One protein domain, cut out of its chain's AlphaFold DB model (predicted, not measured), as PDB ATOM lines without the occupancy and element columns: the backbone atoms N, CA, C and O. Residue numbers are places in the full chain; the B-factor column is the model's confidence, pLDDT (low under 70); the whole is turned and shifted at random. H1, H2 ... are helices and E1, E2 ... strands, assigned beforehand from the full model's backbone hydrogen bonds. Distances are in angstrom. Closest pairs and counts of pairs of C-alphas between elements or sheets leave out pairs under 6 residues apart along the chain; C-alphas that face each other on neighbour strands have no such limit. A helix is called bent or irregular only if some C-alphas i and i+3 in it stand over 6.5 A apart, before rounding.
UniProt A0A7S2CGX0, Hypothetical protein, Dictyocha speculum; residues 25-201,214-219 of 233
ATOM      1  N   ASP A  25      22.951  -6.689 -41.783       92.94
ATOM      2  CA  ASP A  25      22.829  -5.645 -40.773       92.94
ATOM      3  C   ASP A  25      21.364  -5.275 -40.571       92.94
ATOM      4  O   ASP A  25      20.639  -5.087 -41.535       92.94
ATOM      5  N   GLU A  26      20.925  -5.218 -39.314       95.00
ATOM      6  CA  GLU A  26      19.555  -4.881 -38.899       95.00
ATOM      7  C   GLU A  26      18.476  -5.892 -39.350       95.00
ATOM      8  O   GLU A  26      17.360  -5.881 -38.824       95.00
ATOM      9  N   THR A  27      18.815  -6.861 -40.203       97.62
ATOM     10  CA  THR A  27      17.949  -7.985 -40.575       97.62
ATOM     11  C   THR A  27      18.246  -9.235 -39.748       97.62
ATOM     12  O   THR A  27      17.392  -9.659 -38.965       97.62
ATOM     13  N   LEU A  28      19.437  -9.830 -39.889       97.94
ATOM     14  CA  LEU A  28      19.835 -11.066 -39.197       97.94
ATOM     15  C   LEU A  28      20.405 -10.817 -37.802       97.94
ATOM     16  O   LEU A  28      20.459 -11.751 -36.990       97.94
ATOM     17  N   GLY A  29      20.821  -9.588 -37.522       96.75
ATOM     18  CA  GLY A  29      21.424  -9.185 -36.263       96.75
ATOM     19  C   GLY A  29      21.848  -7.723 -36.270       96.75
ATOM     20  O   GLY A  29      21.693  -7.015 -37.259       96.75
ATOM     21  N   SER A  30      22.339  -7.259 -35.127       95.19
ATOM     22  CA  SER A  30      22.878  -5.914 -34.964       95.19
ATOM     23  C   SER A  30      24.386  -6.062 -34.914       95.19
ATOM     24  O   SER A  30      24.906  -6.566 -33.922       95.19
ATOM     25  N   PHE A  31      25.075  -5.718 -36.004       96.19
ATOM     26  CA  PHE A  31      26.482  -6.084 -36.167       96.19
ATOM     27  C   PHE A  31      27.458  -4.909 -36.176       96.19
ATOM     28  O   PHE A  31      28.646  -5.146 -36.344       96.19
ATOM     29  N   ALA A  32      27.017  -3.673 -35.930       93.12
ATOM     30  CA  ALA A  32      27.905  -2.505 -35.906       93.12
ATOM     31  C   ALA A  32      29.091  -2.676 -34.933       93.12
ATOM     32  O   ALA A  32      30.248  -2.558 -35.322       93.12
ATOM     33  N   LEU A  33      28.824  -3.059 -33.678       94.62
ATOM     34  CA  LEU A  33      29.898  -3.335 -32.711       94.62
ATOM     35  C   LEU A  33      30.648  -4.641 -33.019       94.62
ATOM     36  O   LEU A  33      31.818  -4.785 -32.682       94.62
ATOM     37  N   GLY A  34      29.990  -5.597 -33.671       96.56
ATOM     38  CA  GLY A  34      30.592  -6.865 -34.067       96.56
ATOM     39  C   GLY A  34      31.629  -6.677 -35.172       96.56
ATOM     40  O   GLY A  34      32.707  -7.263 -35.103       96.56
ATOM     41  N   SER A  35      31.334  -5.817 -36.148       96.81
ATOM     42  CA  SER A  35      32.249  -5.455 -37.226       96.81
ATOM     43  C   SER A  35      33.397  -4.587 -36.710       96.81
ATOM     44  O   SER A  35      34.536  -4.789 -37.132       96.81
ATOM     45  N   LEU A  36      33.143  -3.704 -35.735       96.31
ATOM     46  CA  LEU A  36      34.196  -2.975 -35.025       96.31
ATOM     47  C   LEU A  36      35.140  -3.934 -34.281       96.31
ATOM     48  O   LEU A  36      36.357  -3.842 -34.442       96.31
ATOM     49  N   LEU A  37      34.597  -4.898 -33.527       97.44
ATOM     50  CA  LEU A  37      35.394  -5.924 -32.850       97.44
ATOM     51  C   LEU A  37      36.219  -6.742 -33.853       97.44
ATOM     52  O   LEU A  37      37.407  -6.968 -33.636       97.44
ATOM     53  N   TYR A  38      35.617  -7.153 -34.971       98.12
ATOM     54  CA  TYR A  38      36.330  -7.841 -36.047       98.12
ATOM     55  C   TYR A  38      37.473  -6.991 -36.610       98.12
ATOM     56  O   TYR A  38      38.590  -7.481 -36.756       98.12
ATOM     57  N   ALA A  39      37.228  -5.706 -36.874       97.38
ATOM     58  CA  ALA A  39      38.256  -4.795 -37.355       97.38
ATOM     59  C   ALA A  39      39.407  -4.652 -36.346       97.38
ATOM     60  O   ALA A  39      40.564  -4.634 -36.758       97.38
ATOM     61  N   MET A  40      39.130  -4.601 -35.040       97.50
ATOM     62  CA  MET A  40      40.175  -4.591 -34.005       97.50
ATOM     63  C   MET A  40      41.027  -5.863 -34.049       97.50
ATOM     64  O   MET A  40      42.248  -5.781 -33.989       97.50
ATOM     65  N   TYR A  41      40.401  -7.029 -34.210       97.88
ATOM     66  CA  TYR A  41      41.105  -8.304 -34.365       97.88
ATOM     67  C   TYR A  41      42.014  -8.311 -35.601       97.88
ATOM     68  O   TYR A  41      43.210  -8.569 -35.483       97.88
ATOM     69  N   ILE A  42      41.485  -7.922 -36.763       97.69
ATOM     70  CA  ILE A  42      42.269  -7.868 -38.002       97.69
ATOM     71  C   ILE A  42      43.443  -6.892 -37.892       97.69
ATOM     72  O   ILE A  42      44.544  -7.233 -38.304       97.69
ATOM     73  N   ASN A  43      43.232  -5.696 -37.334       96.88
ATOM     74  CA  ASN A  43      44.261  -4.652 -37.320       96.88
ATOM     75  C   ASN A  43      45.275  -4.777 -36.172       96.88
ATOM     76  O   ASN A  43      46.368  -4.233 -36.283       96.88
ATOM     77  N   LEU A  44      44.911  -5.413 -35.053       97.12
ATOM     78  CA  LEU A  44      45.750  -5.458 -33.844       97.12
ATOM     79  C   LEU A  44      46.257  -6.867 -33.516       97.12
ATOM     80  O   LEU A  44      47.185  -7.006 -32.724       97.12
ATOM     81  N   CYS A  45      45.629  -7.905 -34.075       96.31
ATOM     82  CA  CYS A  45      45.953  -9.312 -33.817       96.31
ATOM     83  C   CYS A  45      46.287 -10.093 -35.101       96.31
ATOM     84  O   CYS A  45      46.461 -11.311 -35.031       96.31
ATOM     85  N   ASP A  46      46.310  -9.423 -36.263       95.94
ATOM     86  CA  ASP A  46      46.579  -9.990 -37.595       95.94
ATOM     87  C   ASP A  46      45.748 -11.246 -37.933       95.94
ATOM     88  O   ASP A  46      46.155 -12.112 -38.710       95.94
ATOM     89  N   SER A  47      44.575 -11.386 -37.317       96.69
ATOM     90  CA  SER A  47      43.712 -12.559 -37.450       96.69
ATOM     91  C   SER A  47      42.276 -12.218 -37.053       96.69
ATOM     92  O   SER A  47      42.077 -11.333 -36.223       96.69
ATOM     93  N   PRO A  48      41.252 -12.869 -37.639       97.62
ATOM     94  CA  PRO A  48      39.871 -12.660 -37.217       97.62
ATOM     95  C   PRO A  48      39.642 -13.203 -35.793       97.62
ATOM     96  O   PRO A  48      40.396 -14.066 -35.331       97.62
ATOM     97  N   PRO A  49      38.577 -12.763 -35.095       97.50
ATOM     98  CA  PRO A  49      38.192 -13.366 -33.825       97.50
ATOM     99  C   PRO A  49      37.950 -14.876 -33.984       97.50
ATOM    100  O   PRO A  49      37.422 -15.295 -35.014       97.50
ATOM    101  N   PRO A  50      38.242 -15.713 -32.973       98.12
ATOM    102  CA  PRO A  50      37.796 -17.101 -32.995       98.12
ATOM    103  C   PRO A  50      36.268 -17.180 -33.138       98.12
ATOM    104  O   PRO A  50      35.542 -16.519 -32.391       98.12
ATOM    105  N   ILE A  51      35.774 -18.003 -34.070       98.44
ATOM    106  CA  ILE A  51      34.335 -18.108 -34.377       98.44
ATOM    107  C   ILE A  51      33.527 -18.457 -33.123       98.44
ATOM    108  O   ILE A  51      32.558 -17.768 -32.814       98.44
ATOM    109  N   ASP A  52      33.951 -19.465 -32.356       98.00
ATOM    110  CA  ASP A  52      33.233 -19.895 -31.148       98.00
ATOM    111  C   ASP A  52      33.147 -18.783 -30.096       98.00
ATOM    112  O   ASP A  52      32.108 -18.604 -29.458       98.00
ATOM    113  N   LEU A  53      34.212 -17.986 -29.955       97.56
ATOM    114  CA  LEU A  53      34.227 -16.831 -29.060       97.56
ATOM    115  C   LEU A  53      33.200 -15.788 -29.515       97.56
ATOM    116  O   LEU A  53      32.411 -15.310 -28.701       97.56
ATOM    117  N   PHE A  54      33.191 -15.447 -30.807       98.38
ATOM    118  CA  PHE A  54      32.270 -14.455 -31.362       98.38
ATOM    119  C   PHE A  54      30.812 -14.925 -31.274       98.38
ATOM    120  O   PHE A  54      29.928 -14.176 -30.854       98.38
ATOM    121  N   VAL A  55      30.544 -16.190 -31.591       98.50
ATOM    122  CA  VAL A  55      29.204 -16.777 -31.480       98.50
ATOM    123  C   VAL A  55      28.712 -16.732 -30.034       98.50
ATOM    124  O   VAL A  55      27.612 -16.237 -29.774       98.50
ATOM    125  N   GLU A  56      29.518 -17.215 -29.088       97.75
ATOM    126  CA  GLU A  56      29.109 -17.342 -27.690       97.75
ATOM    127  C   GLU A  56      28.995 -15.986 -26.990       97.75
ATOM    128  O   GLU A  56      28.051 -15.744 -26.240       97.75
ATOM    129  N   LYS A  57      29.952 -15.086 -27.226       97.69
ATOM    130  CA  LYS A  57      30.046 -13.830 -26.475       97.69
ATOM    131  C   LYS A  57      29.398 -12.640 -27.164       97.69
ATOM    132  O   LYS A  57      29.054 -11.688 -26.473       97.69
ATOM    133  N   TYR A  58      29.209 -12.686 -28.482       97.75
ATOM    134  CA  TYR A  58      28.575 -11.603 -29.230       97.75
ATOM    135  C   TYR A  58      27.194 -12.003 -29.755       97.75
ATOM    136  O   TYR A  58      26.185 -11.416 -29.353       97.75
ATOM    137  N   LEU A  59      27.109 -13.032 -30.608       97.88
ATOM    138  CA  LEU A  59      25.837 -13.382 -31.250       97.88
ATOM    139  C   LEU A  59      24.785 -13.836 -30.232       97.88
ATOM    140  O   LEU A  59      23.681 -13.289 -30.220       97.88
ATOM    141  N   ARG A  60      25.131 -14.758 -29.324       97.00
ATOM    142  CA  ARG A  60      24.219 -15.217 -28.258       97.00
ATOM    143  C   ARG A  60      23.905 -14.147 -27.213       97.00
ATOM    144  O   ARG A  60      22.846 -14.213 -26.594       97.00
ATOM    145  N   ALA A  61      24.770 -13.148 -27.047       95.50
ATOM    146  CA  ALA A  61      24.528 -12.011 -26.157       95.50
ATOM    147  C   ALA A  61      23.504 -11.002 -26.721       95.50
ATOM    148  O   ALA A  61      23.161 -10.022 -26.056       95.50
ATOM    149  N   GLY A  62      22.979 -11.253 -27.924       94.25
ATOM    150  CA  GLY A  62      21.975 -10.425 -28.590       94.25
ATOM    151  C   GLY A  62      22.468  -9.775 -29.879       94.25
ATOM    152  O   GLY A  62      21.708  -9.037 -30.494       94.25
ATOM    153  N   GLY A  63      23.707 -10.036 -30.306       96.19
ATOM    154  CA  GLY A  63      24.197  -9.572 -31.604       96.19
ATOM    155  C   GLY A  63      23.463 -10.267 -32.748       96.19
ATOM    156  O   GLY A  63      23.115  -9.637 -33.740       96.19
ATOM    157  N   GLY A  64      23.151 -11.557 -32.588       97.38
ATOM    158  CA  GLY A  64      22.296 -12.301 -33.506       97.38
ATOM    159  C   GLY A  64      20.822 -12.082 -33.173       97.38
ATOM    160  O   GLY A  64      20.404 -12.240 -32.024       97.38
ATOM    161  N   ARG A  65      20.007 -11.779 -34.183       96.75
ATOM    162  CA  ARG A  65      18.568 -11.586 -33.996       96.75
ATOM    163  C   ARG A  65      17.892 -12.898 -33.571       96.75
ATOM    164  O   ARG A  65      18.137 -13.948 -34.180       96.75
ATOM    165  N   PRO A  66      17.021 -12.883 -32.544       94.69
ATOM    166  CA  PRO A  66      16.208 -14.039 -32.189       94.69
ATOM    167  C   PRO A  66      15.405 -14.556 -33.388       94.69
ATOM    168  O   PRO A  66      14.856 -13.775 -34.155       94.69
ATOM    169  N   GLY A  67      15.340 -15.879 -33.552       96.75
ATOM    170  CA  GLY A  67      14.666 -16.533 -34.678       96.75
ATOM    171  C   GLY A  67      15.526 -16.724 -35.933       96.75
ATOM    172  O   GLY A  67      15.193 -17.595 -36.735       96.75
ATOM    173  N   SER A  68      16.671 -16.042 -36.073       98.00
ATOM    174  CA  SER A  68      17.620 -16.306 -37.174       98.00
ATOM    175  C   SER A  68      18.141 -17.750 -37.160       98.00
ATOM    176  O   SER A  68      18.286 -18.361 -38.217       98.00
ATOM    177  N   ILE A  69      18.331 -18.339 -35.968       98.25
ATOM    178  CA  ILE A  69      18.654 -19.769 -35.798       98.25
ATOM    179  C   ILE A  69      17.586 -20.639 -36.468       98.25
ATOM    180  O   ILE A  69      17.901 -21.490 -37.297       98.25
ATOM    181  N   SER A  70      16.312 -20.415 -36.131       98.19
ATOM    182  CA  SER A  70      15.197 -21.206 -36.659       98.19
ATOM    183  C   SER A  70      15.037 -21.040 -38.167       98.19
ATOM    184  O   SER A  70      14.768 -22.030 -38.852       98.19
ATOM    185  N   LEU A  71      15.250 -19.828 -38.690       98.62
ATOM    186  CA  LEU A  71      15.226 -19.575 -40.128       98.62
ATOM    187  C   LEU A  71      16.316 -20.378 -40.848       98.62
ATOM    188  O   LEU A  71      16.006 -21.116 -41.781       98.62
ATOM    189  N   LEU A  72      17.569 -20.288 -40.393       98.69
ATOM    190  CA  LEU A  72      18.696 -20.983 -41.021       98.69
ATOM    191  C   LEU A  72      18.573 -22.507 -40.909       98.69
ATOM    192  O   LEU A  72      18.808 -23.214 -41.888       98.69
ATOM    193  N   GLN A  73      18.130 -23.032 -39.765       98.69
ATOM    194  CA  GLN A  73      17.856 -24.465 -39.604       98.69
ATOM    195  C   GLN A  73      16.755 -24.954 -40.555       98.69
ATOM    196  O   GLN A  73      16.857 -26.043 -41.131       98.69
ATOM    197  N   THR A  74      15.712 -24.143 -40.744       98.44
ATOM    198  CA  THR A  74      14.622 -24.432 -41.683       98.44
ATOM    199  C   THR A  74      15.130 -24.408 -43.122       98.44
ATOM    200  O   THR A  74      14.914 -25.373 -43.854       98.44
ATOM    201  N   ALA A  75      15.898 -23.385 -43.499       98.44
ATOM    202  CA  ALA A  75      16.507 -23.279 -44.818       98.44
ATOM    203  C   ALA A  75      17.457 -24.456 -45.112       98.44
ATOM    204  O   ALA A  75      17.346 -25.092 -46.158       98.44
ATOM    205  N   ALA A  76      18.304 -24.851 -44.154       98.56
ATOM    206  CA  ALA A  76      19.176 -26.020 -44.276       98.56
ATOM    207  C   ALA A  76      18.386 -27.320 -44.508       98.56
ATOM    208  O   ALA A  76      18.789 -28.188 -45.285       98.56
ATOM    209  N   LYS A  77      17.240 -27.479 -43.835       98.12
ATOM    210  CA  LYS A  77      16.345 -28.626 -44.037       98.12
ATOM    211  C   LYS A  77      15.723 -28.620 -45.434       98.12
ATOM    212  O   LYS A  77      15.579 -29.687 -46.025       98.12
ATOM    213  N   MET A  78      15.365 -27.446 -45.944       97.56
ATOM    214  CA  MET A  78      14.775 -27.265 -47.271       97.56
ATOM    215  C   MET A  78      15.793 -27.516 -48.386       97.56
ATOM    216  O   MET A  78      15.454 -28.213 -49.339       97.56
ATOM    217  N   LEU A  79      17.046 -27.074 -48.221       97.50
ATOM    218  CA  LEU A  79      18.160 -27.422 -49.117       97.50
ATOM    219  C   LEU A  79      18.310 -28.946 -49.244       97.50
ATOM    220  O   LEU A  79      18.274 -29.493 -50.339       97.50
ATOM    221  N   ARG A  80      18.369 -29.670 -48.115       97.12
ATOM    222  CA  ARG A  80      18.482 -31.146 -48.119       97.12
ATOM    223  C   ARG A  80      17.298 -31.863 -48.769       97.12
ATOM    224  O   ARG A  80      17.438 -33.000 -49.204       97.12
ATOM    225  N   ARG A  81      16.126 -31.230 -48.785       96.50
ATOM    226  CA  ARG A  81      14.905 -31.762 -49.406       96.50
ATOM    227  C   ARG A  81      14.762 -31.360 -50.872       96.50
ATOM    228  O   ARG A  81      13.777 -31.753 -51.487       96.50
ATOM    229  N   GLY A  82      15.691 -30.566 -51.405       96.12
ATOM    230  CA  GLY A  82      15.585 -30.004 -52.746       96.12
ATOM    231  C   GLY A  82      14.400 -29.051 -52.901       96.12
ATOM    232  O   GLY A  82      13.835 -28.990 -53.985       96.12
ATOM    233  N   GLN A  83      13.992 -28.361 -51.829       96.94
ATOM    234  CA  GLN A  83      12.964 -27.301 -51.842       96.94
ATOM    235  C   GLN A  83      13.579 -25.905 -52.025       96.94
ATOM    236  O   GLN A  83      12.922 -24.988 -52.509       96.94
ATOM    237  N   LEU A  84      14.842 -25.752 -51.627       97.50
ATOM    238  CA  LEU A  84      15.693 -24.621 -51.976       97.50
ATOM    239  C   LEU A  84      16.876 -25.149 -52.772       97.50
ATOM    240  O   LEU A  84      17.371 -26.240 -52.486       97.50
ATOM    241  N   ASP A  85      17.336 -24.343 -53.718       97.38
ATOM    242  CA  ASP A  85      18.573 -24.593 -54.453       97.38
ATOM    243  C   ASP A  85      19.737 -23.853 -53.782       97.38
ATOM    244  O   ASP A  85      20.822 -24.411 -53.624       97.38
ATOM    245  N   HIS A  86      19.490 -22.624 -53.305       98.12
ATOM    246  CA  HIS A  86      20.502 -21.795 -52.654       98.12
ATOM    247  C   HIS A  86      19.952 -21.017 -51.454       98.12
ATOM    248  O   HIS A  86      18.816 -20.535 -51.450       98.12
ATOM    249  N   VAL A  87      20.819 -20.828 -50.458       98.62
ATOM    250  CA  VAL A  87      20.706 -19.743 -49.476       98.62
ATOM    251  C   VAL A  87      21.855 -18.779 -49.741       98.62
ATOM    252  O   VAL A  87      23.009 -19.205 -49.849       98.62
ATOM    253  N   VAL A  88      21.540 -17.495 -49.889       98.69
ATOM    254  CA  VAL A  88      22.493 -16.453 -50.288       98.69
ATOM    255  C   VAL A  88      22.475 -15.328 -49.267       98.69
ATOM    256  O   VAL A  88      21.414 -14.868 -48.863       98.69
ATOM    257  N   MET A  89      23.653 -14.862 -48.876       98.69
ATOM    258  CA  MET A  89      23.821 -13.644 -48.095       98.69
ATOM    259  C   MET A  89      24.024 -12.467 -49.055       98.69
ATOM    260  O   MET A  89      24.968 -12.500 -49.842       98.69
ATOM    261  N   PHE A  90      23.152 -11.455 -49.020       98.44
ATOM    262  CA  PHE A  90      23.236 -10.274 -49.887       98.44
ATOM    263  C   PHE A  90      23.185  -8.986 -49.060       98.44
ATOM    264  O   PHE A  90      22.127  -8.555 -48.603       98.44
ATOM    265  N   THR A  91      24.346  -8.355 -48.891       97.75
ATOM    266  CA  THR A  91      24.546  -7.215 -47.994       97.75
ATOM    267  C   THR A  91      25.176  -6.016 -48.702       97.75
ATOM    268  O   THR A  91      25.891  -6.155 -49.692       97.75
ATOM    269  N   ALA A  92      24.927  -4.825 -48.156       96.69
ATOM    270  CA  ALA A  92      25.631  -3.598 -48.522       96.69
ATOM    271  C   ALA A  92      26.958  -3.415 -47.756       96.69
ATOM    272  O   ALA A  92      27.659  -2.432 -47.984       96.69
ATOM    273  N   ALA A  93      27.313  -4.332 -46.848       96.31
ATOM    274  CA  ALA A  93      28.606  -4.325 -46.178       96.31
ATOM    275  C   ALA A  93      29.733  -4.729 -47.144       96.31
ATOM    276  O   ALA A  93      29.564  -5.611 -47.989       96.31
ATOM    277  N   SER A  94      30.894  -4.092 -46.997       96.00
ATOM    278  CA  SER A  94      32.119  -4.474 -47.707       96.00
ATOM    279  C   SER A  94      32.649  -5.807 -47.191       96.00
ATOM    280  O   SER A  94      32.661  -6.048 -45.981       96.00
ATOM    281  N   ASN A  95      33.128  -6.655 -48.104       97.69
ATOM    282  CA  ASN A  95      33.864  -7.871 -47.749       97.69
ATOM    283  C   ASN A  95      35.366  -7.778 -48.061       97.69
ATOM    284  O   ASN A  95      36.057  -8.795 -48.053       97.69
ATOM    285  N   ALA A  96      35.897  -6.579 -48.321       96.75
ATOM    286  CA  ALA A  96      37.301  -6.378 -48.689       96.75
ATOM    287  C   ALA A  96      38.298  -6.927 -47.650       96.75
ATOM    288  O   ALA A  96      39.392  -7.355 -48.009       96.75
ATOM    289  N   ASN A  97      37.915  -6.953 -46.370       95.50
ATOM    290  CA  ASN A  97      38.714  -7.491 -45.266       95.50
ATOM    291  C   ASN A  97      38.194  -8.840 -44.726       95.50
ATOM    292  O   ASN A  97      38.596  -9.262 -43.643       95.50
ATOM    293  N   GLY A  98      37.267  -9.495 -45.432       97.81
ATOM    294  CA  GLY A  98      36.698 -10.787 -45.037       97.81
ATOM    295  C   GLY A  98      35.593 -10.745 -43.974       97.81
ATOM    296  O   GLY A  98      35.142 -11.809 -43.555       97.81
ATOM    297  N   TRP A  99      35.125  -9.564 -43.547       98.00
ATOM    298  CA  TRP A  99      34.079  -9.428 -42.521       98.00
ATOM    299  C   TRP A  99      32.809 -10.238 -42.826       98.00
ATOM    300  O   TRP A  99      32.317 -10.976 -41.973       98.00
ATOM    301  N   VAL A 100      32.282 -10.137 -44.048       98.38
ATOM    302  CA  VAL A 100      31.038 -10.817 -44.439       98.38
ATOM    303  C   VAL A 100      31.251 -12.330 -44.514       98.38
ATOM    304  O   VAL A 100      30.384 -13.099 -44.099       98.38
ATOM    305  N   THR A 101      32.423 -12.773 -44.983       98.56
ATOM    306  CA  THR A 101      32.809 -14.194 -44.981       98.56
ATOM    307  C   THR A 101      32.878 -14.758 -43.564       98.56
ATOM    308  O   THR A 101      32.296 -15.811 -43.300       98.56
ATOM    309  N   PHE A 102      33.518 -14.035 -42.645       98.69
ATOM    310  CA  PHE A 102      33.579 -14.395 -41.232       98.69
ATOM    311  C   PHE A 102      32.186 -14.445 -40.590       98.69
ATOM    312  O   PHE A 102      31.837 -15.415 -39.912       98.69
ATOM    313  N   LEU A 103      31.352 -13.430 -40.840       98.56
ATOM    314  CA  LEU A 103      30.000 -13.360 -40.295       98.56
ATOM    315  C   LEU A 103      29.126 -14.518 -40.790       98.56
ATOM    316  O   LEU A 103      28.404 -15.111 -39.989       98.56
ATOM    317  N   ARG A 104      29.209 -14.882 -42.077       98.69
ATOM    318  CA  ARG A 104      28.534 -16.070 -42.626       98.69
ATOM    319  C   ARG A 104      28.864 -17.317 -41.807       98.69
ATOM    320  O   ARG A 104      27.949 -18.016 -41.382       98.69
ATOM    321  N   GLU A 105      30.146 -17.581 -41.572       98.75
ATOM    322  CA  GLU A 105      30.594 -18.762 -40.819       98.75
ATOM    323  C   GLU A 105      30.091 -18.726 -39.373       98.75
ATOM    324  O   GLU A 105      29.564 -19.719 -38.867       98.75
ATOM    325  N   CYS A 106      30.145 -17.556 -38.733       98.81
ATOM    326  CA  CYS A 106      29.587 -17.368 -37.398       98.81
ATOM    327  C   CYS A 106      28.077 -17.630 -37.360       98.81
ATOM    328  O   CYS A 106      27.595 -18.246 -36.415       98.81
ATOM    329  N   MET A 107      27.319 -17.205 -38.374       98.75
ATOM    330  CA  MET A 107      25.875 -17.446 -38.447       98.75
ATOM    331  C   MET A 107      25.537 -18.929 -38.647       98.75
ATOM    332  O   MET A 107      24.570 -19.416 -38.057       98.75
ATOM    333  N   GLU A 108      26.337 -19.665 -39.423       98.75
ATOM    334  CA  GLU A 108      26.179 -21.115 -39.595       98.75
ATOM    335  C   GLU A 108      26.439 -21.873 -38.286       98.75
ATOM    336  O   GLU A 108      25.615 -22.698 -37.874       98.75
ATOM    337  N   VAL A 109      27.519 -21.525 -37.574       98.75
ATOM    338  CA  VAL A 109      27.831 -22.086 -36.247       98.75
ATOM    339  C   VAL A 109      26.771 -21.687 -35.216       98.75
ATOM    340  O   VAL A 109      26.277 -22.538 -34.475       98.75
ATOM    341  N   TYR A 110      26.345 -20.423 -35.203       98.69
ATOM    342  CA  TYR A 110      25.297 -19.909 -34.315       98.69
ATOM    343  C   TYR A 110      23.974 -20.665 -34.479       98.69
ATOM    344  O   TYR A 110      23.317 -20.993 -33.486       98.69
ATOM    345  N   ALA A 111      23.603 -20.986 -35.721       98.50
ATOM    346  CA  ALA A 111      22.404 -21.755 -36.026       98.50
ATOM    347  C   ALA A 111      22.577 -23.276 -35.861       98.50
ATOM    348  O   ALA A 111      21.581 -24.005 -35.881       98.50
ATOM    349  N   GLY A 112      23.808 -23.771 -35.698       98.44
ATOM    350  CA  GLY A 112      24.106 -25.202 -35.655       98.44
ATOM    351  C   GLY A 112      23.767 -25.911 -36.969       98.44
ATOM    352  O   GLY A 112      23.234 -27.022 -36.952       98.44
ATOM    353  N   VAL A 113      24.007 -25.254 -38.107       98.75
ATOM    354  CA  VAL A 113      23.797 -25.823 -39.448       98.75
ATOM    355  C   VAL A 113      25.136 -26.199 -40.095       98.75
ATOM    356  O   VAL A 113      26.168 -25.661 -39.699       98.75
ATOM    357  N   PRO A 114      25.159 -27.128 -41.071       98.44
ATOM    358  CA  PRO A 114      26.397 -27.492 -41.754       98.44
ATOM    359  C   PRO A 114      27.071 -26.287 -42.415       98.44
ATOM    360  O   PRO A 114      26.383 -25.425 -42.970       98.44
ATOM    361  N   ALA A 115      28.404 -26.273 -42.408       98.19
ATOM    362  CA  ALA A 115      29.182 -25.265 -43.118       98.19
ATOM    363  C   ALA A 115      28.821 -25.247 -44.614       98.19
ATOM    364  O   ALA A 115      28.658 -26.303 -45.233       98.19
ATOM    365  N   GLY A 116      28.688 -24.051 -45.185       97.25
ATOM    366  CA  GLY A 116      28.266 -23.864 -46.575       97.25
ATOM    367  C   GLY A 116      26.757 -23.993 -46.807       97.25
ATOM    368  O   GLY A 116      26.326 -24.040 -47.958       97.25
ATOM    369  N   THR A 117      25.941 -24.022 -45.744       98.50
ATOM    370  CA  THR A 117      24.482 -23.844 -45.850       98.50
ATOM    371  C   THR A 117      24.158 -22.527 -46.560       98.50
ATOM    372  O   THR A 117      23.314 -22.498 -47.452       98.50
ATOM    373  N   ILE A 118      24.850 -21.445 -46.197       98.62
ATOM    374  CA  ILE A 118      24.852 -20.182 -46.931       98.62
ATOM    375  C   ILE A 118      25.877 -20.313 -48.062       98.62
ATOM    376  O   ILE A 118      27.072 -20.057 -47.910       98.62
ATOM    377  N   SER A 119      25.377 -20.742 -49.214       97.62
ATOM    378  CA  SER A 119      26.179 -21.119 -50.381       97.62
ATOM    379  C   SER A 119      26.927 -19.962 -51.059       97.62
ATOM    380  O   SER A 119      27.992 -20.186 -51.629       97.62
ATOM    381  N   HIS A 120      26.405 -18.732 -50.993       98.12
ATOM    382  CA  HIS A 120      26.989 -17.574 -51.680       98.12
ATOM    383  C   HIS A 120      26.924 -16.300 -50.833       98.12
ATOM    384  O   HIS A 120      26.005 -16.118 -50.033       98.12
ATOM    385  N   ILE A 121      27.887 -15.406 -51.072       98.00
ATOM    386  CA  ILE A 121      27.929 -14.040 -50.542       98.00
ATOM    387  C   ILE A 121      27.934 -13.071 -51.724       98.00
ATOM    388  O   ILE A 121      28.753 -13.204 -52.634       98.00
ATOM    389  N   ILE A 122      27.044 -12.084 -51.676       97.75
ATOM    390  CA  ILE A 122      27.059 -10.889 -52.515       97.75
ATOM    391  C   ILE A 122      27.182  -9.697 -51.560       97.75
ATOM    392  O   ILE A 122      26.274  -9.398 -50.790       97.75
ATOM    393  N   ALA A 123      28.348  -9.074 -51.562       97.50
ATOM    394  CA  ALA A 123      28.727  -7.932 -50.747       97.50
ATOM    395  C   ALA A 123      28.740  -6.645 -51.588       97.50
ATOM    396  O   ALA A 123      28.474  -6.665 -52.796       97.50
ATOM    397  N   LEU A 124      29.079  -5.527 -50.942       96.50
ATOM    398  CA  LEU A 124      29.117  -4.192 -51.538       96.50
ATOM    399  C   LEU A 124      29.831  -4.152 -52.894       96.50
ATOM    400  O   LEU A 124      29.342  -3.533 -53.833       96.50
ATOM    401  N   GLU A 125      30.975  -4.825 -53.003       95.62
ATOM    402  CA  GLU A 125      31.827  -4.794 -54.192       95.62
ATOM    403  C   GLU A 125      31.158  -5.422 -55.426       95.62
ATOM    404  O   GLU A 125      31.578  -5.174 -56.555       95.62
ATOM    405  N   GLN A 126      30.125  -6.247 -55.231       95.44
ATOM    406  CA  GLN A 126      29.369  -6.877 -56.312       95.44
ATOM    407  C   GLN A 126      28.063  -6.149 -56.661       95.44
ATOM    408  O   GLN A 126      27.389  -6.545 -57.629       95.44
ATOM    409  N   CYS A 127      27.716  -5.101 -55.913       92.19
ATOM    410  CA  CYS A 127      26.589  -4.223 -56.186       92.19
ATOM    411  C   CYS A 127      26.961  -3.216 -57.273       92.19
ATOM    412  O   CYS A 127      28.015  -2.590 -57.227       92.19
ATOM    413  N   LEU A 128      26.093  -3.063 -58.272       91.00
ATOM    414  CA  LEU A 128      26.387  -2.241 -59.452       91.00
ATOM    415  C   LEU A 128      25.742  -0.857 -59.390       91.00
ATOM    416  O   LEU A 128      26.075   0.019 -60.185       91.00
ATOM    417  N   THR A 129      24.788  -0.678 -58.482       91.38
ATOM    418  CA  THR A 129      23.912   0.483 -58.450       91.38
ATOM    419  C   THR A 129      23.702   0.962 -57.023       91.38
ATOM    420  O   THR A 129      23.640   0.182 -56.070       91.38
ATOM    421  N   CYS A 130      23.565   2.278 -56.900       92.81
ATOM    422  CA  CYS A 130      23.130   2.946 -55.688       92.81
ATOM    423  C   CYS A 130      21.961   3.870 -56.031       92.81
ATOM    424  O   CYS A 130      21.899   4.436 -57.128       92.81
ATOM    425  N   ASP A 131      21.058   4.049 -55.077       92.31
ATOM    426  CA  ASP A 131      20.030   5.068 -55.137       92.31
ATOM    427  C   ASP A 131      20.687   6.452 -55.195       92.31
ATOM    428  O   ASP A 131      21.522   6.808 -54.361       92.31
ATOM    429  N   LYS A 132      20.309   7.252 -56.194       90.94
ATOM    430  CA  LYS A 132      20.959   8.544 -56.469       90.94
ATOM    431  C   LYS A 132      20.675   9.601 -55.401       90.94
ATOM    432  O   LYS A 132      21.409  10.581 -55.327       90.94
ATOM    433  N   THR A 133      19.615   9.427 -54.613       91.19
ATOM    434  CA  THR A 133      19.173  10.416 -53.621       91.19
ATOM    435  C   THR A 133      19.805  10.150 -52.261       91.19
ATOM    436  O   THR A 133      20.279  11.064 -51.595       91.19
ATOM    437  N   THR A 134      19.813   8.887 -51.847       92.00
ATOM    438  CA  THR A 134      20.257   8.442 -50.523       92.00
ATOM    439  C   THR A 134      21.683   7.897 -50.530       92.00
ATOM    440  O   THR A 134      22.273   7.736 -49.464       92.00
ATOM    441  N   GLY A 135      22.233   7.578 -51.707       93.00
ATOM    442  CA  GLY A 135      23.527   6.909 -51.860       93.00
ATOM    443  C   GLY A 135      23.522   5.444 -51.414       93.00
ATOM    444  O   GLY A 135      24.567   4.797 -51.450       93.00
ATOM    445  N   ARG A 136      22.372   4.906 -50.990       92.81
ATOM    446  CA  ARG A 136      22.255   3.522 -50.525       92.81
ATOM    447  C   ARG A 136      22.389   2.553 -51.686       92.81
ATOM    448  O   ARG A 136      21.890   2.799 -52.778       92.81
ATOM    449  N   VAL A 137      23.042   1.433 -51.425       95.12
ATOM    450  CA  VAL A 137      23.177   0.329 -52.374       95.12
ATOM    451  C   VAL A 137      21.806  -0.206 -52.772       95.12
ATOM    452  O   VAL A 137      20.971  -0.443 -51.902       95.12
ATOM    453  N   ILE A 138      21.616  -0.455 -54.067       96.12
ATOM    454  CA  ILE A 138      20.465  -1.189 -54.586       96.12
ATOM    455  C   ILE A 138      20.847  -2.657 -54.772       96.12
ATOM    456  O   ILE A 138      21.815  -2.995 -55.460       96.12
ATOM    457  N   LYS A 139      20.063  -3.546 -54.167       97.06
ATOM    458  CA  LYS A 139      20.226  -4.996 -54.262       97.06
ATOM    459  C   LYS A 139      19.343  -5.537 -55.381       97.06
ATOM    460  O   LYS A 139      18.161  -5.813 -55.194       97.06
ATOM    461  N   ASP A 140      19.926  -5.681 -56.565       96.12
ATOM    462  CA  ASP A 140      19.239  -6.261 -57.721       96.12
ATOM    463  C   ASP A 140      19.256  -7.797 -57.648       96.12
ATOM    464  O   ASP A 140      20.303  -8.430 -57.818       96.12
ATOM    465  N   LEU A 141      18.096  -8.420 -57.426       96.50
ATOM    466  CA  LEU A 141      17.994  -9.877 -57.292       96.50
ATOM    467  C   LEU A 141      18.279 -10.635 -58.597       96.50
ATOM    468  O   LEU A 141      18.558 -11.836 -58.547       96.50
ATOM    469  N   ARG A 142      18.349  -9.952 -59.748       95.12
ATOM    470  CA  ARG A 142      18.850 -10.548 -61.005       95.12
ATOM    471  C   ARG A 142      20.329 -10.941 -60.922       95.12
ATOM    472  O   ARG A 142      20.806 -11.749 -61.715       95.12
ATOM    473  N   ARG A 143      21.066 -10.424 -59.927       94.50
ATOM    474  CA  ARG A 143      22.432 -10.868 -59.597       94.50
ATOM    475  C   ARG A 143      22.470 -12.294 -59.047       94.50
ATOM    476  O   ARG A 143      23.532 -12.906 -59.066       94.50
ATOM    477  N   ILE A 144      21.344 -12.838 -58.589       95.06
ATOM    478  CA  ILE A 144      21.229 -14.240 -58.177       95.06
ATOM    479  C   ILE A 144      21.041 -15.110 -59.420       95.06
ATOM    480  O   ILE A 144      21.892 -15.942 -59.737       95.06
ATOM    481  N   CYS A 145      19.951 -14.880 -60.149       92.50
ATOM    482  CA  CYS A 145      19.593 -15.635 -61.341       92.50
ATOM    483  C   CYS A 145      18.796 -14.804 -62.347       92.50
ATOM    484  O   CYS A 145      18.263 -13.746 -62.022       92.50
ATOM    485  N   THR A 146      18.733 -15.290 -63.588       87.75
ATOM    486  CA  THR A 146      18.048 -14.613 -64.703       87.75
ATOM    487  C   THR A 146      16.539 -14.494 -64.483       87.75
ATOM    488  O   THR A 146      15.958 -13.451 -64.773       87.75
ATOM    489  N   ASP A 147      15.915 -15.548 -63.954       92.62
ATOM    490  CA  ASP A 147      14.508 -15.589 -63.561       92.62
ATOM    491  C   ASP A 147      14.395 -15.509 -62.039       92.62
ATOM    492  O   ASP A 147      14.778 -16.438 -61.329       92.62
ATOM    493  N   THR A 148      13.868 -14.395 -61.538       94.75
ATOM    494  CA  THR A 148      13.766 -14.108 -60.104       94.75
ATOM    495  C   THR A 148      12.396 -14.433 -59.508       94.75
ATOM    496  O   THR A 148      12.140 -14.117 -58.344       94.75
ATOM    497  N   SER A 149      11.510 -15.093 -60.264       94.00
ATOM    498  CA  SER A 149      10.157 -15.458 -59.808       94.00
ATOM    499  C   SER A 149      10.147 -16.316 -58.534       94.00
ATOM    500  O   SER A 149       9.213 -16.214 -57.737       94.00
ATOM    501  N   ASN A 150      11.214 -17.091 -58.312       95.25
ATOM    502  CA  ASN A 150      11.413 -17.964 -57.151       95.25
ATOM    503  C   ASN A 150      12.524 -17.478 -56.200       95.25
ATOM    504  O   ASN A 150      13.024 -18.246 -55.374       95.25
ATOM    505  N   VAL A 151      12.914 -16.204 -56.296       97.38
ATOM    506  CA  VAL A 151      13.880 -15.578 -55.387       97.38
ATOM    507  C   VAL A 151      13.124 -14.769 -54.342       97.38
ATOM    508  O   VAL A 151      12.351 -13.862 -54.664       97.38
ATOM    509  N   VAL A 152      13.354 -15.101 -53.073       98.25
ATOM    510  CA  VAL A 152      12.738 -14.423 -51.932       98.25
ATOM    511  C   VAL A 152      13.833 -13.861 -51.047       98.25
ATOM    512  O   VAL A 152      14.645 -14.613 -50.517       98.25
ATOM    513  N   MET A 153      13.830 -12.545 -50.863       98.62
ATOM    514  CA  MET A 153      14.735 -11.854 -49.961       98.62
ATOM    515  C   MET A 153      14.068 -11.536 -48.622       98.62
ATOM    516  O   MET A 153      12.885 -11.210 -48.582       98.62
ATOM    517  N   VAL A 154      14.820 -11.608 -47.529       98.75
ATOM    518  CA  VAL A 154      14.450 -11.051 -46.222       98.75
ATOM    519  C   VAL A 154      15.344  -9.842 -45.976       98.75
ATOM    520  O   VAL A 154      16.565  -9.990 -45.998       98.75
ATOM    521  N   ASP A 155      14.741  -8.669 -45.794       98.62
ATOM    522  CA  ASP A 155      15.447  -7.386 -45.681       98.62
ATOM    523  C   ASP A 155      14.600  -6.400 -44.858       98.62
ATOM    524  O   ASP A 155      13.363  -6.437 -44.909       98.62
ATOM    525  N   ASP A 156      15.232  -5.526 -44.084       97.50
ATOM    526  CA  ASP A 156      14.548  -4.491 -43.310       97.50
ATOM    527  C   ASP A 156      14.218  -3.226 -44.128       97.50
ATOM    528  O   ASP A 156      13.277  -2.496 -43.788       97.50
ATOM    529  N   LYS A 157      14.893  -3.028 -45.268       96.94
ATOM    530  CA  LYS A 157      14.741  -1.892 -46.192       96.94
ATOM    531  C   LYS A 157      14.385  -2.360 -47.609       96.94
ATOM    532  O   LYS A 157      15.158  -2.171 -48.555       96.94
ATOM    533  N   PRO A 158      13.188  -2.944 -47.800       96.88
ATOM    534  CA  PRO A 158      12.763  -3.496 -49.087       96.88
ATOM    535  C   PRO A 158      12.732  -2.470 -50.225       96.88
ATOM    536  O   PRO A 158      12.777  -2.860 -51.386       96.88
ATOM    537  N   GLU A 159      12.659  -1.174 -49.922       96.31
ATOM    538  CA  GLU A 159      12.720  -0.103 -50.915       96.31
ATOM    539  C   GLU A 159      14.052  -0.031 -51.689       96.31
ATOM    540  O   GLU A 159      14.087   0.590 -52.747       96.31
ATOM    541  N   TYR A 160      15.121  -0.682 -51.207       96.81
ATOM    542  CA  TYR A 160      16.414  -0.775 -51.901       96.81
ATOM    543  C   TYR A 160      16.662  -2.150 -52.535       96.81
ATOM    544  O   TYR A 160      17.798  -2.484 -52.870       96.81
ATOM    545  N   VAL A 161      15.616  -2.962 -52.697       97.12
ATOM    546  CA  VAL A 161      15.695  -4.279 -53.334       97.12
ATOM    547  C   VAL A 161      14.859  -4.272 -54.607       97.12
ATOM    548  O   VAL A 161      13.694  -3.878 -54.601       97.12
ATOM    549  N   GLU A 162      15.436  -4.750 -55.705       95.75
ATOM    550  CA  GLU A 162      14.771  -4.770 -57.006       95.75
ATOM    551  C   GLU A 162      14.609  -6.188 -57.562       95.75
ATOM    552  O   GLU A 162      15.370  -7.106 -57.254       95.75
ATOM    553  N   HIS A 163      13.627  -6.334 -58.457       94.25
ATOM    554  CA  HIS A 163      13.423  -7.518 -59.292       94.25
ATOM    555  C   HIS A 163      13.239  -8.834 -58.523       94.25
ATOM    556  O   HIS A 163      13.806  -9.850 -58.903       94.25
ATOM    557  N   GLY A 164      12.408  -8.868 -57.482       91.50
ATOM    558  CA  GLY A 164      12.007 -10.122 -56.840       91.50
ATOM    559  C   GLY A 164      11.069  -9.895 -55.663       91.50
ATOM    560  O   GLY A 164      10.546  -8.796 -55.471       91.50
ATOM    561  N   ARG A 165      10.818 -10.947 -54.882       96.69
ATOM    562  CA  ARG A 165       9.952 -10.859 -53.702       96.69
ATOM    563  C   ARG A 165      10.779 -10.519 -52.470       96.69
ATOM    564  O   ARG A 165      11.801 -11.153 -52.233       96.69
ATOM    565  N   VAL A 166      10.284  -9.600 -51.643       98.31
ATOM    566  CA  VAL A 166      10.925  -9.233 -50.372       98.31
ATOM    567  C   VAL A 166       9.952  -9.424 -49.217       98.31
ATOM    568  O   VAL A 166       8.807  -8.976 -49.271       98.31
ATOM    569  N   ILE A 167      10.404 -10.097 -48.165       98.38
ATOM    570  CA  ILE A 167       9.731 -10.182 -46.876       98.38
ATOM    571  C   ILE A 167      10.354  -9.109 -45.986       98.38
ATOM    572  O   ILE A 167      11.478  -9.268 -45.511       98.38
ATOM    573  N   LYS A 168       9.614  -8.017 -45.772       97.94
ATOM    574  CA  LYS A 168      10.053  -6.931 -44.895       97.94
ATOM    575  C   LYS A 168      10.116  -7.400 -43.444       97.94
ATOM    576  O   LYS A 168       9.140  -7.960 -42.938       97.94
ATOM    577  N   VAL A 169      11.202  -7.071 -42.756       97.12
ATOM    578  CA  VAL A 169      11.291  -7.138 -41.290       97.12
ATOM    579  C   VAL A 169      11.527  -5.747 -40.692       97.12
ATOM    580  O   VAL A 169      11.968  -4.844 -41.391       97.12
ATOM    581  N   PRO A 170      11.201  -5.506 -39.414       95.69
ATOM    582  CA  PRO A 170      11.653  -4.296 -38.731       95.69
ATOM    583  C   PRO A 170      13.173  -4.315 -38.548       95.69
ATOM    584  O   PRO A 170      13.733  -5.395 -38.342       95.69
ATOM    585  N   GLU A 171      13.808  -3.145 -38.519       94.69
ATOM    586  CA  GLU A 171      15.225  -3.020 -38.162       94.69
ATOM    587  C   GLU A 171      15.494  -3.599 -36.762       94.69
ATOM    588  O   GLU A 171      14.763  -3.338 -35.798       94.69
ATOM    589  N   TYR A 172      16.554  -4.394 -36.645       94.12
ATOM    590  CA  TYR A 172      16.999  -5.000 -35.400       94.12
ATOM    591  C   TYR A 172      18.172  -4.232 -34.799       94.12
ATOM    592  O   TYR A 172      19.329  -4.393 -35.186       94.12
ATOM    593  N   HIS A 173      17.856  -3.440 -33.777       90.69
ATOM    594  CA  HIS A 173      18.830  -2.651 -33.030       90.69
ATOM    595  C   HIS A 173      19.040  -3.249 -31.648       90.69
ATOM    596  O   HIS A 173      18.143  -3.188 -30.801       90.69
ATOM    597  N   ARG A 174      20.233  -3.796 -31.393       89.88
ATOM    598  CA  ARG A 174      20.603  -4.324 -30.081       89.88
ATOM    599  C   ARG A 174      22.017  -3.906 -29.710       89.88
ATOM    600  O   ARG A 174      22.958  -4.152 -30.452       89.88
ATOM    601  N   HIS A 175      22.157  -3.316 -28.529       90.25
ATOM    602  CA  HIS A 175      23.473  -3.062 -27.962       90.25
ATOM    603  C   HIS A 175      24.002  -4.338 -27.304       90.25
ATOM    604  O   HIS A 175      23.337  -4.903 -26.428       90.25
ATOM    605  N   VAL A 176      25.190  -4.765 -27.718       91.56
ATOM    606  CA  VAL A 176      25.965  -5.820 -27.063       91.56
ATOM    607  C   VAL A 176      27.225  -5.170 -26.523       91.56
ATOM    608  O   VAL A 176      28.012  -4.633 -27.295       91.56
ATOM    609  N   ASP A 177      27.409  -5.220 -25.210       91.94
ATOM    610  CA  ASP A 177      28.611  -4.692 -24.573       91.94
ATOM    611  C   ASP A 177      29.818  -5.574 -24.916       91.94
ATOM    612  O   ASP A 177      29.895  -6.734 -24.498       91.94
ATOM    613  N   ILE A 178      30.758  -5.019 -25.682       95.56
ATOM    614  CA  ILE A 178      31.971  -5.719 -26.118       95.56
ATOM    615  C   ILE A 178      33.217  -5.339 -25.312       95.56
ATOM    616  O   ILE A 178      34.298  -5.829 -25.634       95.56
ATOM    617  N   ARG A 179      33.111  -4.527 -24.250       95.62
ATOM    618  CA  ARG A 179      34.283  -4.064 -23.474       95.62
ATOM    619  C   ARG A 179      35.123  -5.223 -22.952       95.62
ATOM    620  O   ARG A 179      36.329  -5.266 -23.167       95.62
ATOM    621  N   SER A 180      34.463  -6.229 -22.378       95.19
ATOM    622  CA  SER A 180      35.154  -7.429 -21.892       95.19
ATOM    623  C   SER A 180      35.851  -8.227 -23.003       95.19
ATOM    624  O   SER A 180      36.842  -8.896 -22.726       95.19
ATOM    625  N   LEU A 181      35.362  -8.170 -24.248       96.19
ATOM    626  CA  LEU A 181      35.990  -8.828 -25.398       96.19
ATOM    627  C   LEU A 181      37.204  -8.050 -25.892       96.19
ATOM    628  O   LEU A 181      38.212  -8.661 -26.238       96.19
ATOM    629  N   VAL A 182      37.126  -6.720 -25.862       96.94
ATOM    630  CA  VAL A 182      38.261  -5.836 -26.145       96.94
ATOM    631  C   VAL A 182      39.392  -6.061 -25.138       96.94
ATOM    632  O   VAL A 182      40.551  -6.189 -25.528       96.94
ATOM    633  N   ASP A 183      39.070  -6.210 -23.851       95.31
ATOM    634  CA  ASP A 183      40.063  -6.492 -22.804       95.31
ATOM    635  C   ASP A 183      40.772  -7.845 -22.976       95.31
ATOM    636  O   ASP A 183      41.879  -8.036 -22.475       95.31
ATOM    637  N   GLN A 184      40.151  -8.778 -23.697       94.56
ATOM    638  CA  GLN A 184      40.672 -10.120 -23.954       94.56
ATOM    639  C   GLN A 184      41.371 -10.249 -25.313       94.56
ATOM    640  O   GLN A 184      41.761 -11.357 -25.684       94.56
ATOM    641  N   LEU A 185      41.548  -9.149 -26.059       96.56
ATOM    642  CA  LEU A 185      42.258  -9.188 -27.337       96.56
ATOM    643  C   LEU A 185      43.678  -9.756 -27.150       96.56
ATOM    644  O   LEU A 185      44.408  -9.295 -26.258       96.56
ATOM    645  N   PRO A 186      44.098 -10.720 -27.994       96.62
ATOM    646  CA  PRO A 186      45.413 -11.356 -27.922       96.62
ATOM    647  C   PRO A 186      46.520 -10.468 -28.522       96.62
ATOM    648  O   PRO A 186      47.330 -10.920 -29.327       96.62
ATOM    649  N   CYS A 187      46.567  -9.199 -28.121       96.62
ATOM    650  CA  CYS A 187      47.549  -8.210 -28.557       96.62
ATOM    651  C   CYS A 187      48.268  -7.560 -27.351       96.62
ATOM    652  O   CYS A 187      47.887  -7.780 -26.192       96.62
ATOM    653  N   PRO A 188      49.349  -6.793 -27.580       97.69
ATOM    654  CA  PRO A 188      50.011  -6.008 -26.537       97.69
ATOM    655  C   PRO A 188      49.075  -5.009 -25.834       97.69
ATOM    656  O   PRO A 188      48.141  -4.481 -26.432       97.69
ATOM    657  N   GLU A 189      49.367  -4.667 -24.572       97.12
ATOM    658  CA  GLU A 189      48.511  -3.767 -23.770       97.12
ATOM    659  C   GLU A 189      48.292  -2.396 -24.424       97.12
ATOM    660  O   GLU A 189      47.175  -1.891 -24.441       97.12
ATOM    661  N   LYS A 190      49.333  -1.830 -25.044       96.19
ATOM    662  CA  LYS A 190      49.238  -0.556 -25.776       96.19
ATOM    663  C   LYS A 190      48.189  -0.590 -26.902       96.19
ATOM    664  O   LYS A 190      47.560   0.428 -27.183       96.19
ATOM    665  N   ASP A 191      48.002  -1.750 -27.530       96.75
ATOM    666  CA  ASP A 191      47.094  -1.943 -28.658       96.75
ATOM    667  C   ASP A 191      45.674  -2.207 -28.129       96.75
ATOM    668  O   ASP A 191      44.700  -1.685 -28.673       96.75
ATOM    669  N   ARG A 192      45.543  -2.890 -26.981       97.25
ATOM    670  CA  ARG A 192      44.280  -2.937 -26.223       97.25
ATOM    671  C   ARG A 192      43.812  -1.550 -25.789       97.25
ATOM    672  O   ARG A 192      42.631  -1.245 -25.926       97.25
ATOM    673  N   ASP A 193      44.712  -0.678 -25.337       96.56
ATOM    674  CA  ASP A 193      44.368   0.710 -25.003       96.56
ATOM    675  C   ASP A 193      43.848   1.489 -26.215       96.56
ATOM    676  O   ASP A 193      42.918   2.289 -26.088       96.56
ATOM    677  N   MET A 194      44.414   1.249 -27.403       95.69
ATOM    678  CA  MET A 194      43.881   1.806 -28.649       95.69
ATOM    679  C   MET A 194      42.466   1.294 -28.930       95.69
ATOM    680  O   MET A 194      41.586   2.097 -29.235       95.69
ATOM    681  N   ALA A 195      42.227  -0.008 -28.772       96.44
ATOM    682  CA  ALA A 195      40.908  -0.602 -28.968       96.44
ATOM    683  C   ALA A 195      39.862  -0.056 -27.975       96.44
ATOM    684  O   ALA A 195      38.750   0.281 -28.379       96.44
ATOM    685  N   ARG A 196      40.221   0.118 -26.695       97.50
ATOM    686  CA  ARG A 196      39.347   0.744 -25.684       97.50
ATOM    687  C   ARG A 196      38.961   2.171 -26.065       97.50
ATOM    688  O   ARG A 196      37.799   2.540 -25.920       97.50
ATOM    689  N   ARG A 197      39.917   2.967 -26.565       95.06
ATOM    690  CA  ARG A 197      39.642   4.333 -27.044       95.06
ATOM    691  C   ARG A 197      38.703   4.332 -28.246       95.06
ATOM    692  O   ARG A 197      37.718   5.058 -28.217       95.06
ATOM    693  N   ALA A 198      38.955   3.479 -29.239       93.62
ATOM    694  CA  ALA A 198      38.089   3.362 -30.412       93.62
ATOM    695  C   ALA A 198      36.650   2.963 -30.036       93.62
ATOM    696  O   ALA A 198      35.698   3.521 -30.573       93.62
ATOM    697  N   LEU A 199      36.478   2.049 -29.074       94.38
ATOM    698  CA  LEU A 199      35.154   1.694 -28.557       94.38
ATOM    699  C   LEU A 199      34.469   2.873 -27.847       94.38
ATOM    700  O   LEU A 199      33.291   3.123 -28.079       94.38
ATOM    701  N   ALA A 200      35.199   3.620 -27.014       93.06
ATOM    702  CA  ALA A 200      34.651   4.793 -26.333       93.06
ATOM    703  C   ALA A 200      34.245   5.911 -27.314       93.06
ATOM    704  O   ALA A 200      33.245   6.594 -27.098       93.06
ATOM    705  N   GLU A 201      35.005   6.095 -28.398       91.50
ATOM    706  CA  GLU A 201      34.676   7.032 -29.478       91.50
ATOM    707  C   GLU A 201      33.399   6.614 -30.225       91.50
ATOM    708  O   GLU A 201      32.519   7.451 -30.436       91.50
ATOM    709  N   ARG A 214      12.183  -6.223 -25.660       60.03
ATOM    710  CA  ARG A 214      12.435  -7.598 -25.182       60.03
ATOM    711  C   ARG A 214      11.751  -8.695 -26.008       60.03
ATOM    712  O   ARG A 214      11.938  -9.867 -25.697       60.03
ATOM    713  N   LYS A 215      10.934  -8.355 -27.009       77.19
ATOM    714  CA  LYS A 215      10.159  -9.339 -27.785       77.19
ATOM    715  C   LYS A 215      10.267  -9.055 -29.280       77.19
ATOM    716  O   LYS A 215       9.383  -8.429 -29.855       77.19
ATOM    717  N   ASP A 216      11.347  -9.527 -29.891       88.56
ATOM    718  CA  ASP A 216      11.446  -9.627 -31.346       88.56
ATOM    719  C   ASP A 216      11.024 -11.037 -31.778       88.56
ATOM    720  O   ASP A 216      11.683 -12.020 -31.436       88.56
ATOM    721  N   ASN A 217       9.902 -11.118 -32.500       94.00
ATOM    722  CA  ASN A 217       9.401 -12.359 -33.087       94.00
ATOM    723  C   ASN A 217       9.474 -12.367 -34.622       94.00
ATOM    724  O   ASN A 217       8.998 -13.319 -35.244       94.00
ATOM    725  N   ALA A 218      10.036 -11.327 -35.244       95.25
ATOM    726  CA  ALA A 218       9.928 -11.105 -36.683       95.25
ATOM    727  C   ALA A 218      10.489 -12.292 -37.473       95.25
ATOM    728  O   ALA A 218       9.816 -12.830 -38.350       95.25
ATOM    729  N   MET A 219      11.671 -12.784 -37.094       96.94
ATOM    730  CA  MET A 219      12.323 -13.888 -37.803       96.94
ATOM    731  C   MET A 219      11.614 -15.238 -37.639       96.94
ATOM    732  O   MET A 219      11.686 -16.084 -38.533       96.94
TER     733      MET A 219
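This is residues 25 to 201 and 214 to 219 of the 233 residues of the protein "Hypothetical protein" of Dictyocha speculum (UniProt A0A7S2CGX0). Short strands make one end of this domain and helices the other, with H4 in the middle: H4 packs on the parallel pair E1 and E2, H2 packs on H4, and H3 packs on H4 and E1. A second parallel pair, E4 and E5, has E4 near E1, while H1, H5 and H6 gather loosely at the far end. The printed part has 183 residues, with six named helices and five named strands in the order H1 H2 H3 E1 H4 E2 E3 E4 E5 H5 H6; the class is mixed, helices and strands. It is compact, with a radius of gyration of the C-alphas of 17.1 A and spans of 54 by 40 by 32 A.

E1, residues 86 to 90, and E2, residues 120 to 122, are parallel neighbours at 26 degrees, with N 89 and O 120 2.9 A apart, within hydrogen-bond range. With H4, residues 99 to 111, they form a strand-helix-strand unit, two parallel neighbour strands with a helix between them along the chain; its crossover is right-handed. H4 touches H2, residues 51 to 63, about perpendicular at 79 degrees, closest at the C-alphas of Ile 51 and Cys 106, 5.7 A. H3, residues 68 to 80, touches H4 with residues 68 to 73 alone, closest at the C-alphas of Ile 69 and Ala 111, 4.2 A. E4, residues 151 to 155, is near E1 and is the parallel neighbour of E5, residues 165 to 168; N 167 and O 153 are 2.8 A apart. E3, residues 137 to 140, pairs with no named strand. H1, residues 32 to 45, is close to but not clearly touching H6, residues 189 to 201, at a shallow tilt of 22 degrees, opposite ways; their closest C-alphas, of Leu 44 and Asp 191, are 6.4 A apart. H5, residues 179 to 183, touches H6, closest at the C-alphas of Asp 183 and Arg 192, 6.5 A. In H1, H3, H4, H5 and H6 every O i to N i+4 pair is within hydrogen-bond range; in H2 6 of 9 are.

H1 begins at C-alpha 32 (27.905, -2.505, -35.906) and is 19.4 A long. H3 and H6 each measure 18.5 A, H4 18.2 A and H2 13.5 A. H2 is only just irregular: C-alphas 60 and 63 are 6.6 A apart. E4 measures 12.8 A and E1 12.2 A, from C-alpha 86 (20.502, -21.795, -52.654). H6 ends at C-alpha 201 (34.676, 7.032, -29.478).

The C-alphas farthest apart, of Ser 149 and Lys 190, are 53.9 A apart. Residues 202 to 213 are not printed, and C-alphas 201 and 214 are 27.0 A apart across this cut. The link from E2 to E3 is long, 14 residues. The mean pLDDT of the printed part is 96.0, and residue 214 is under 70.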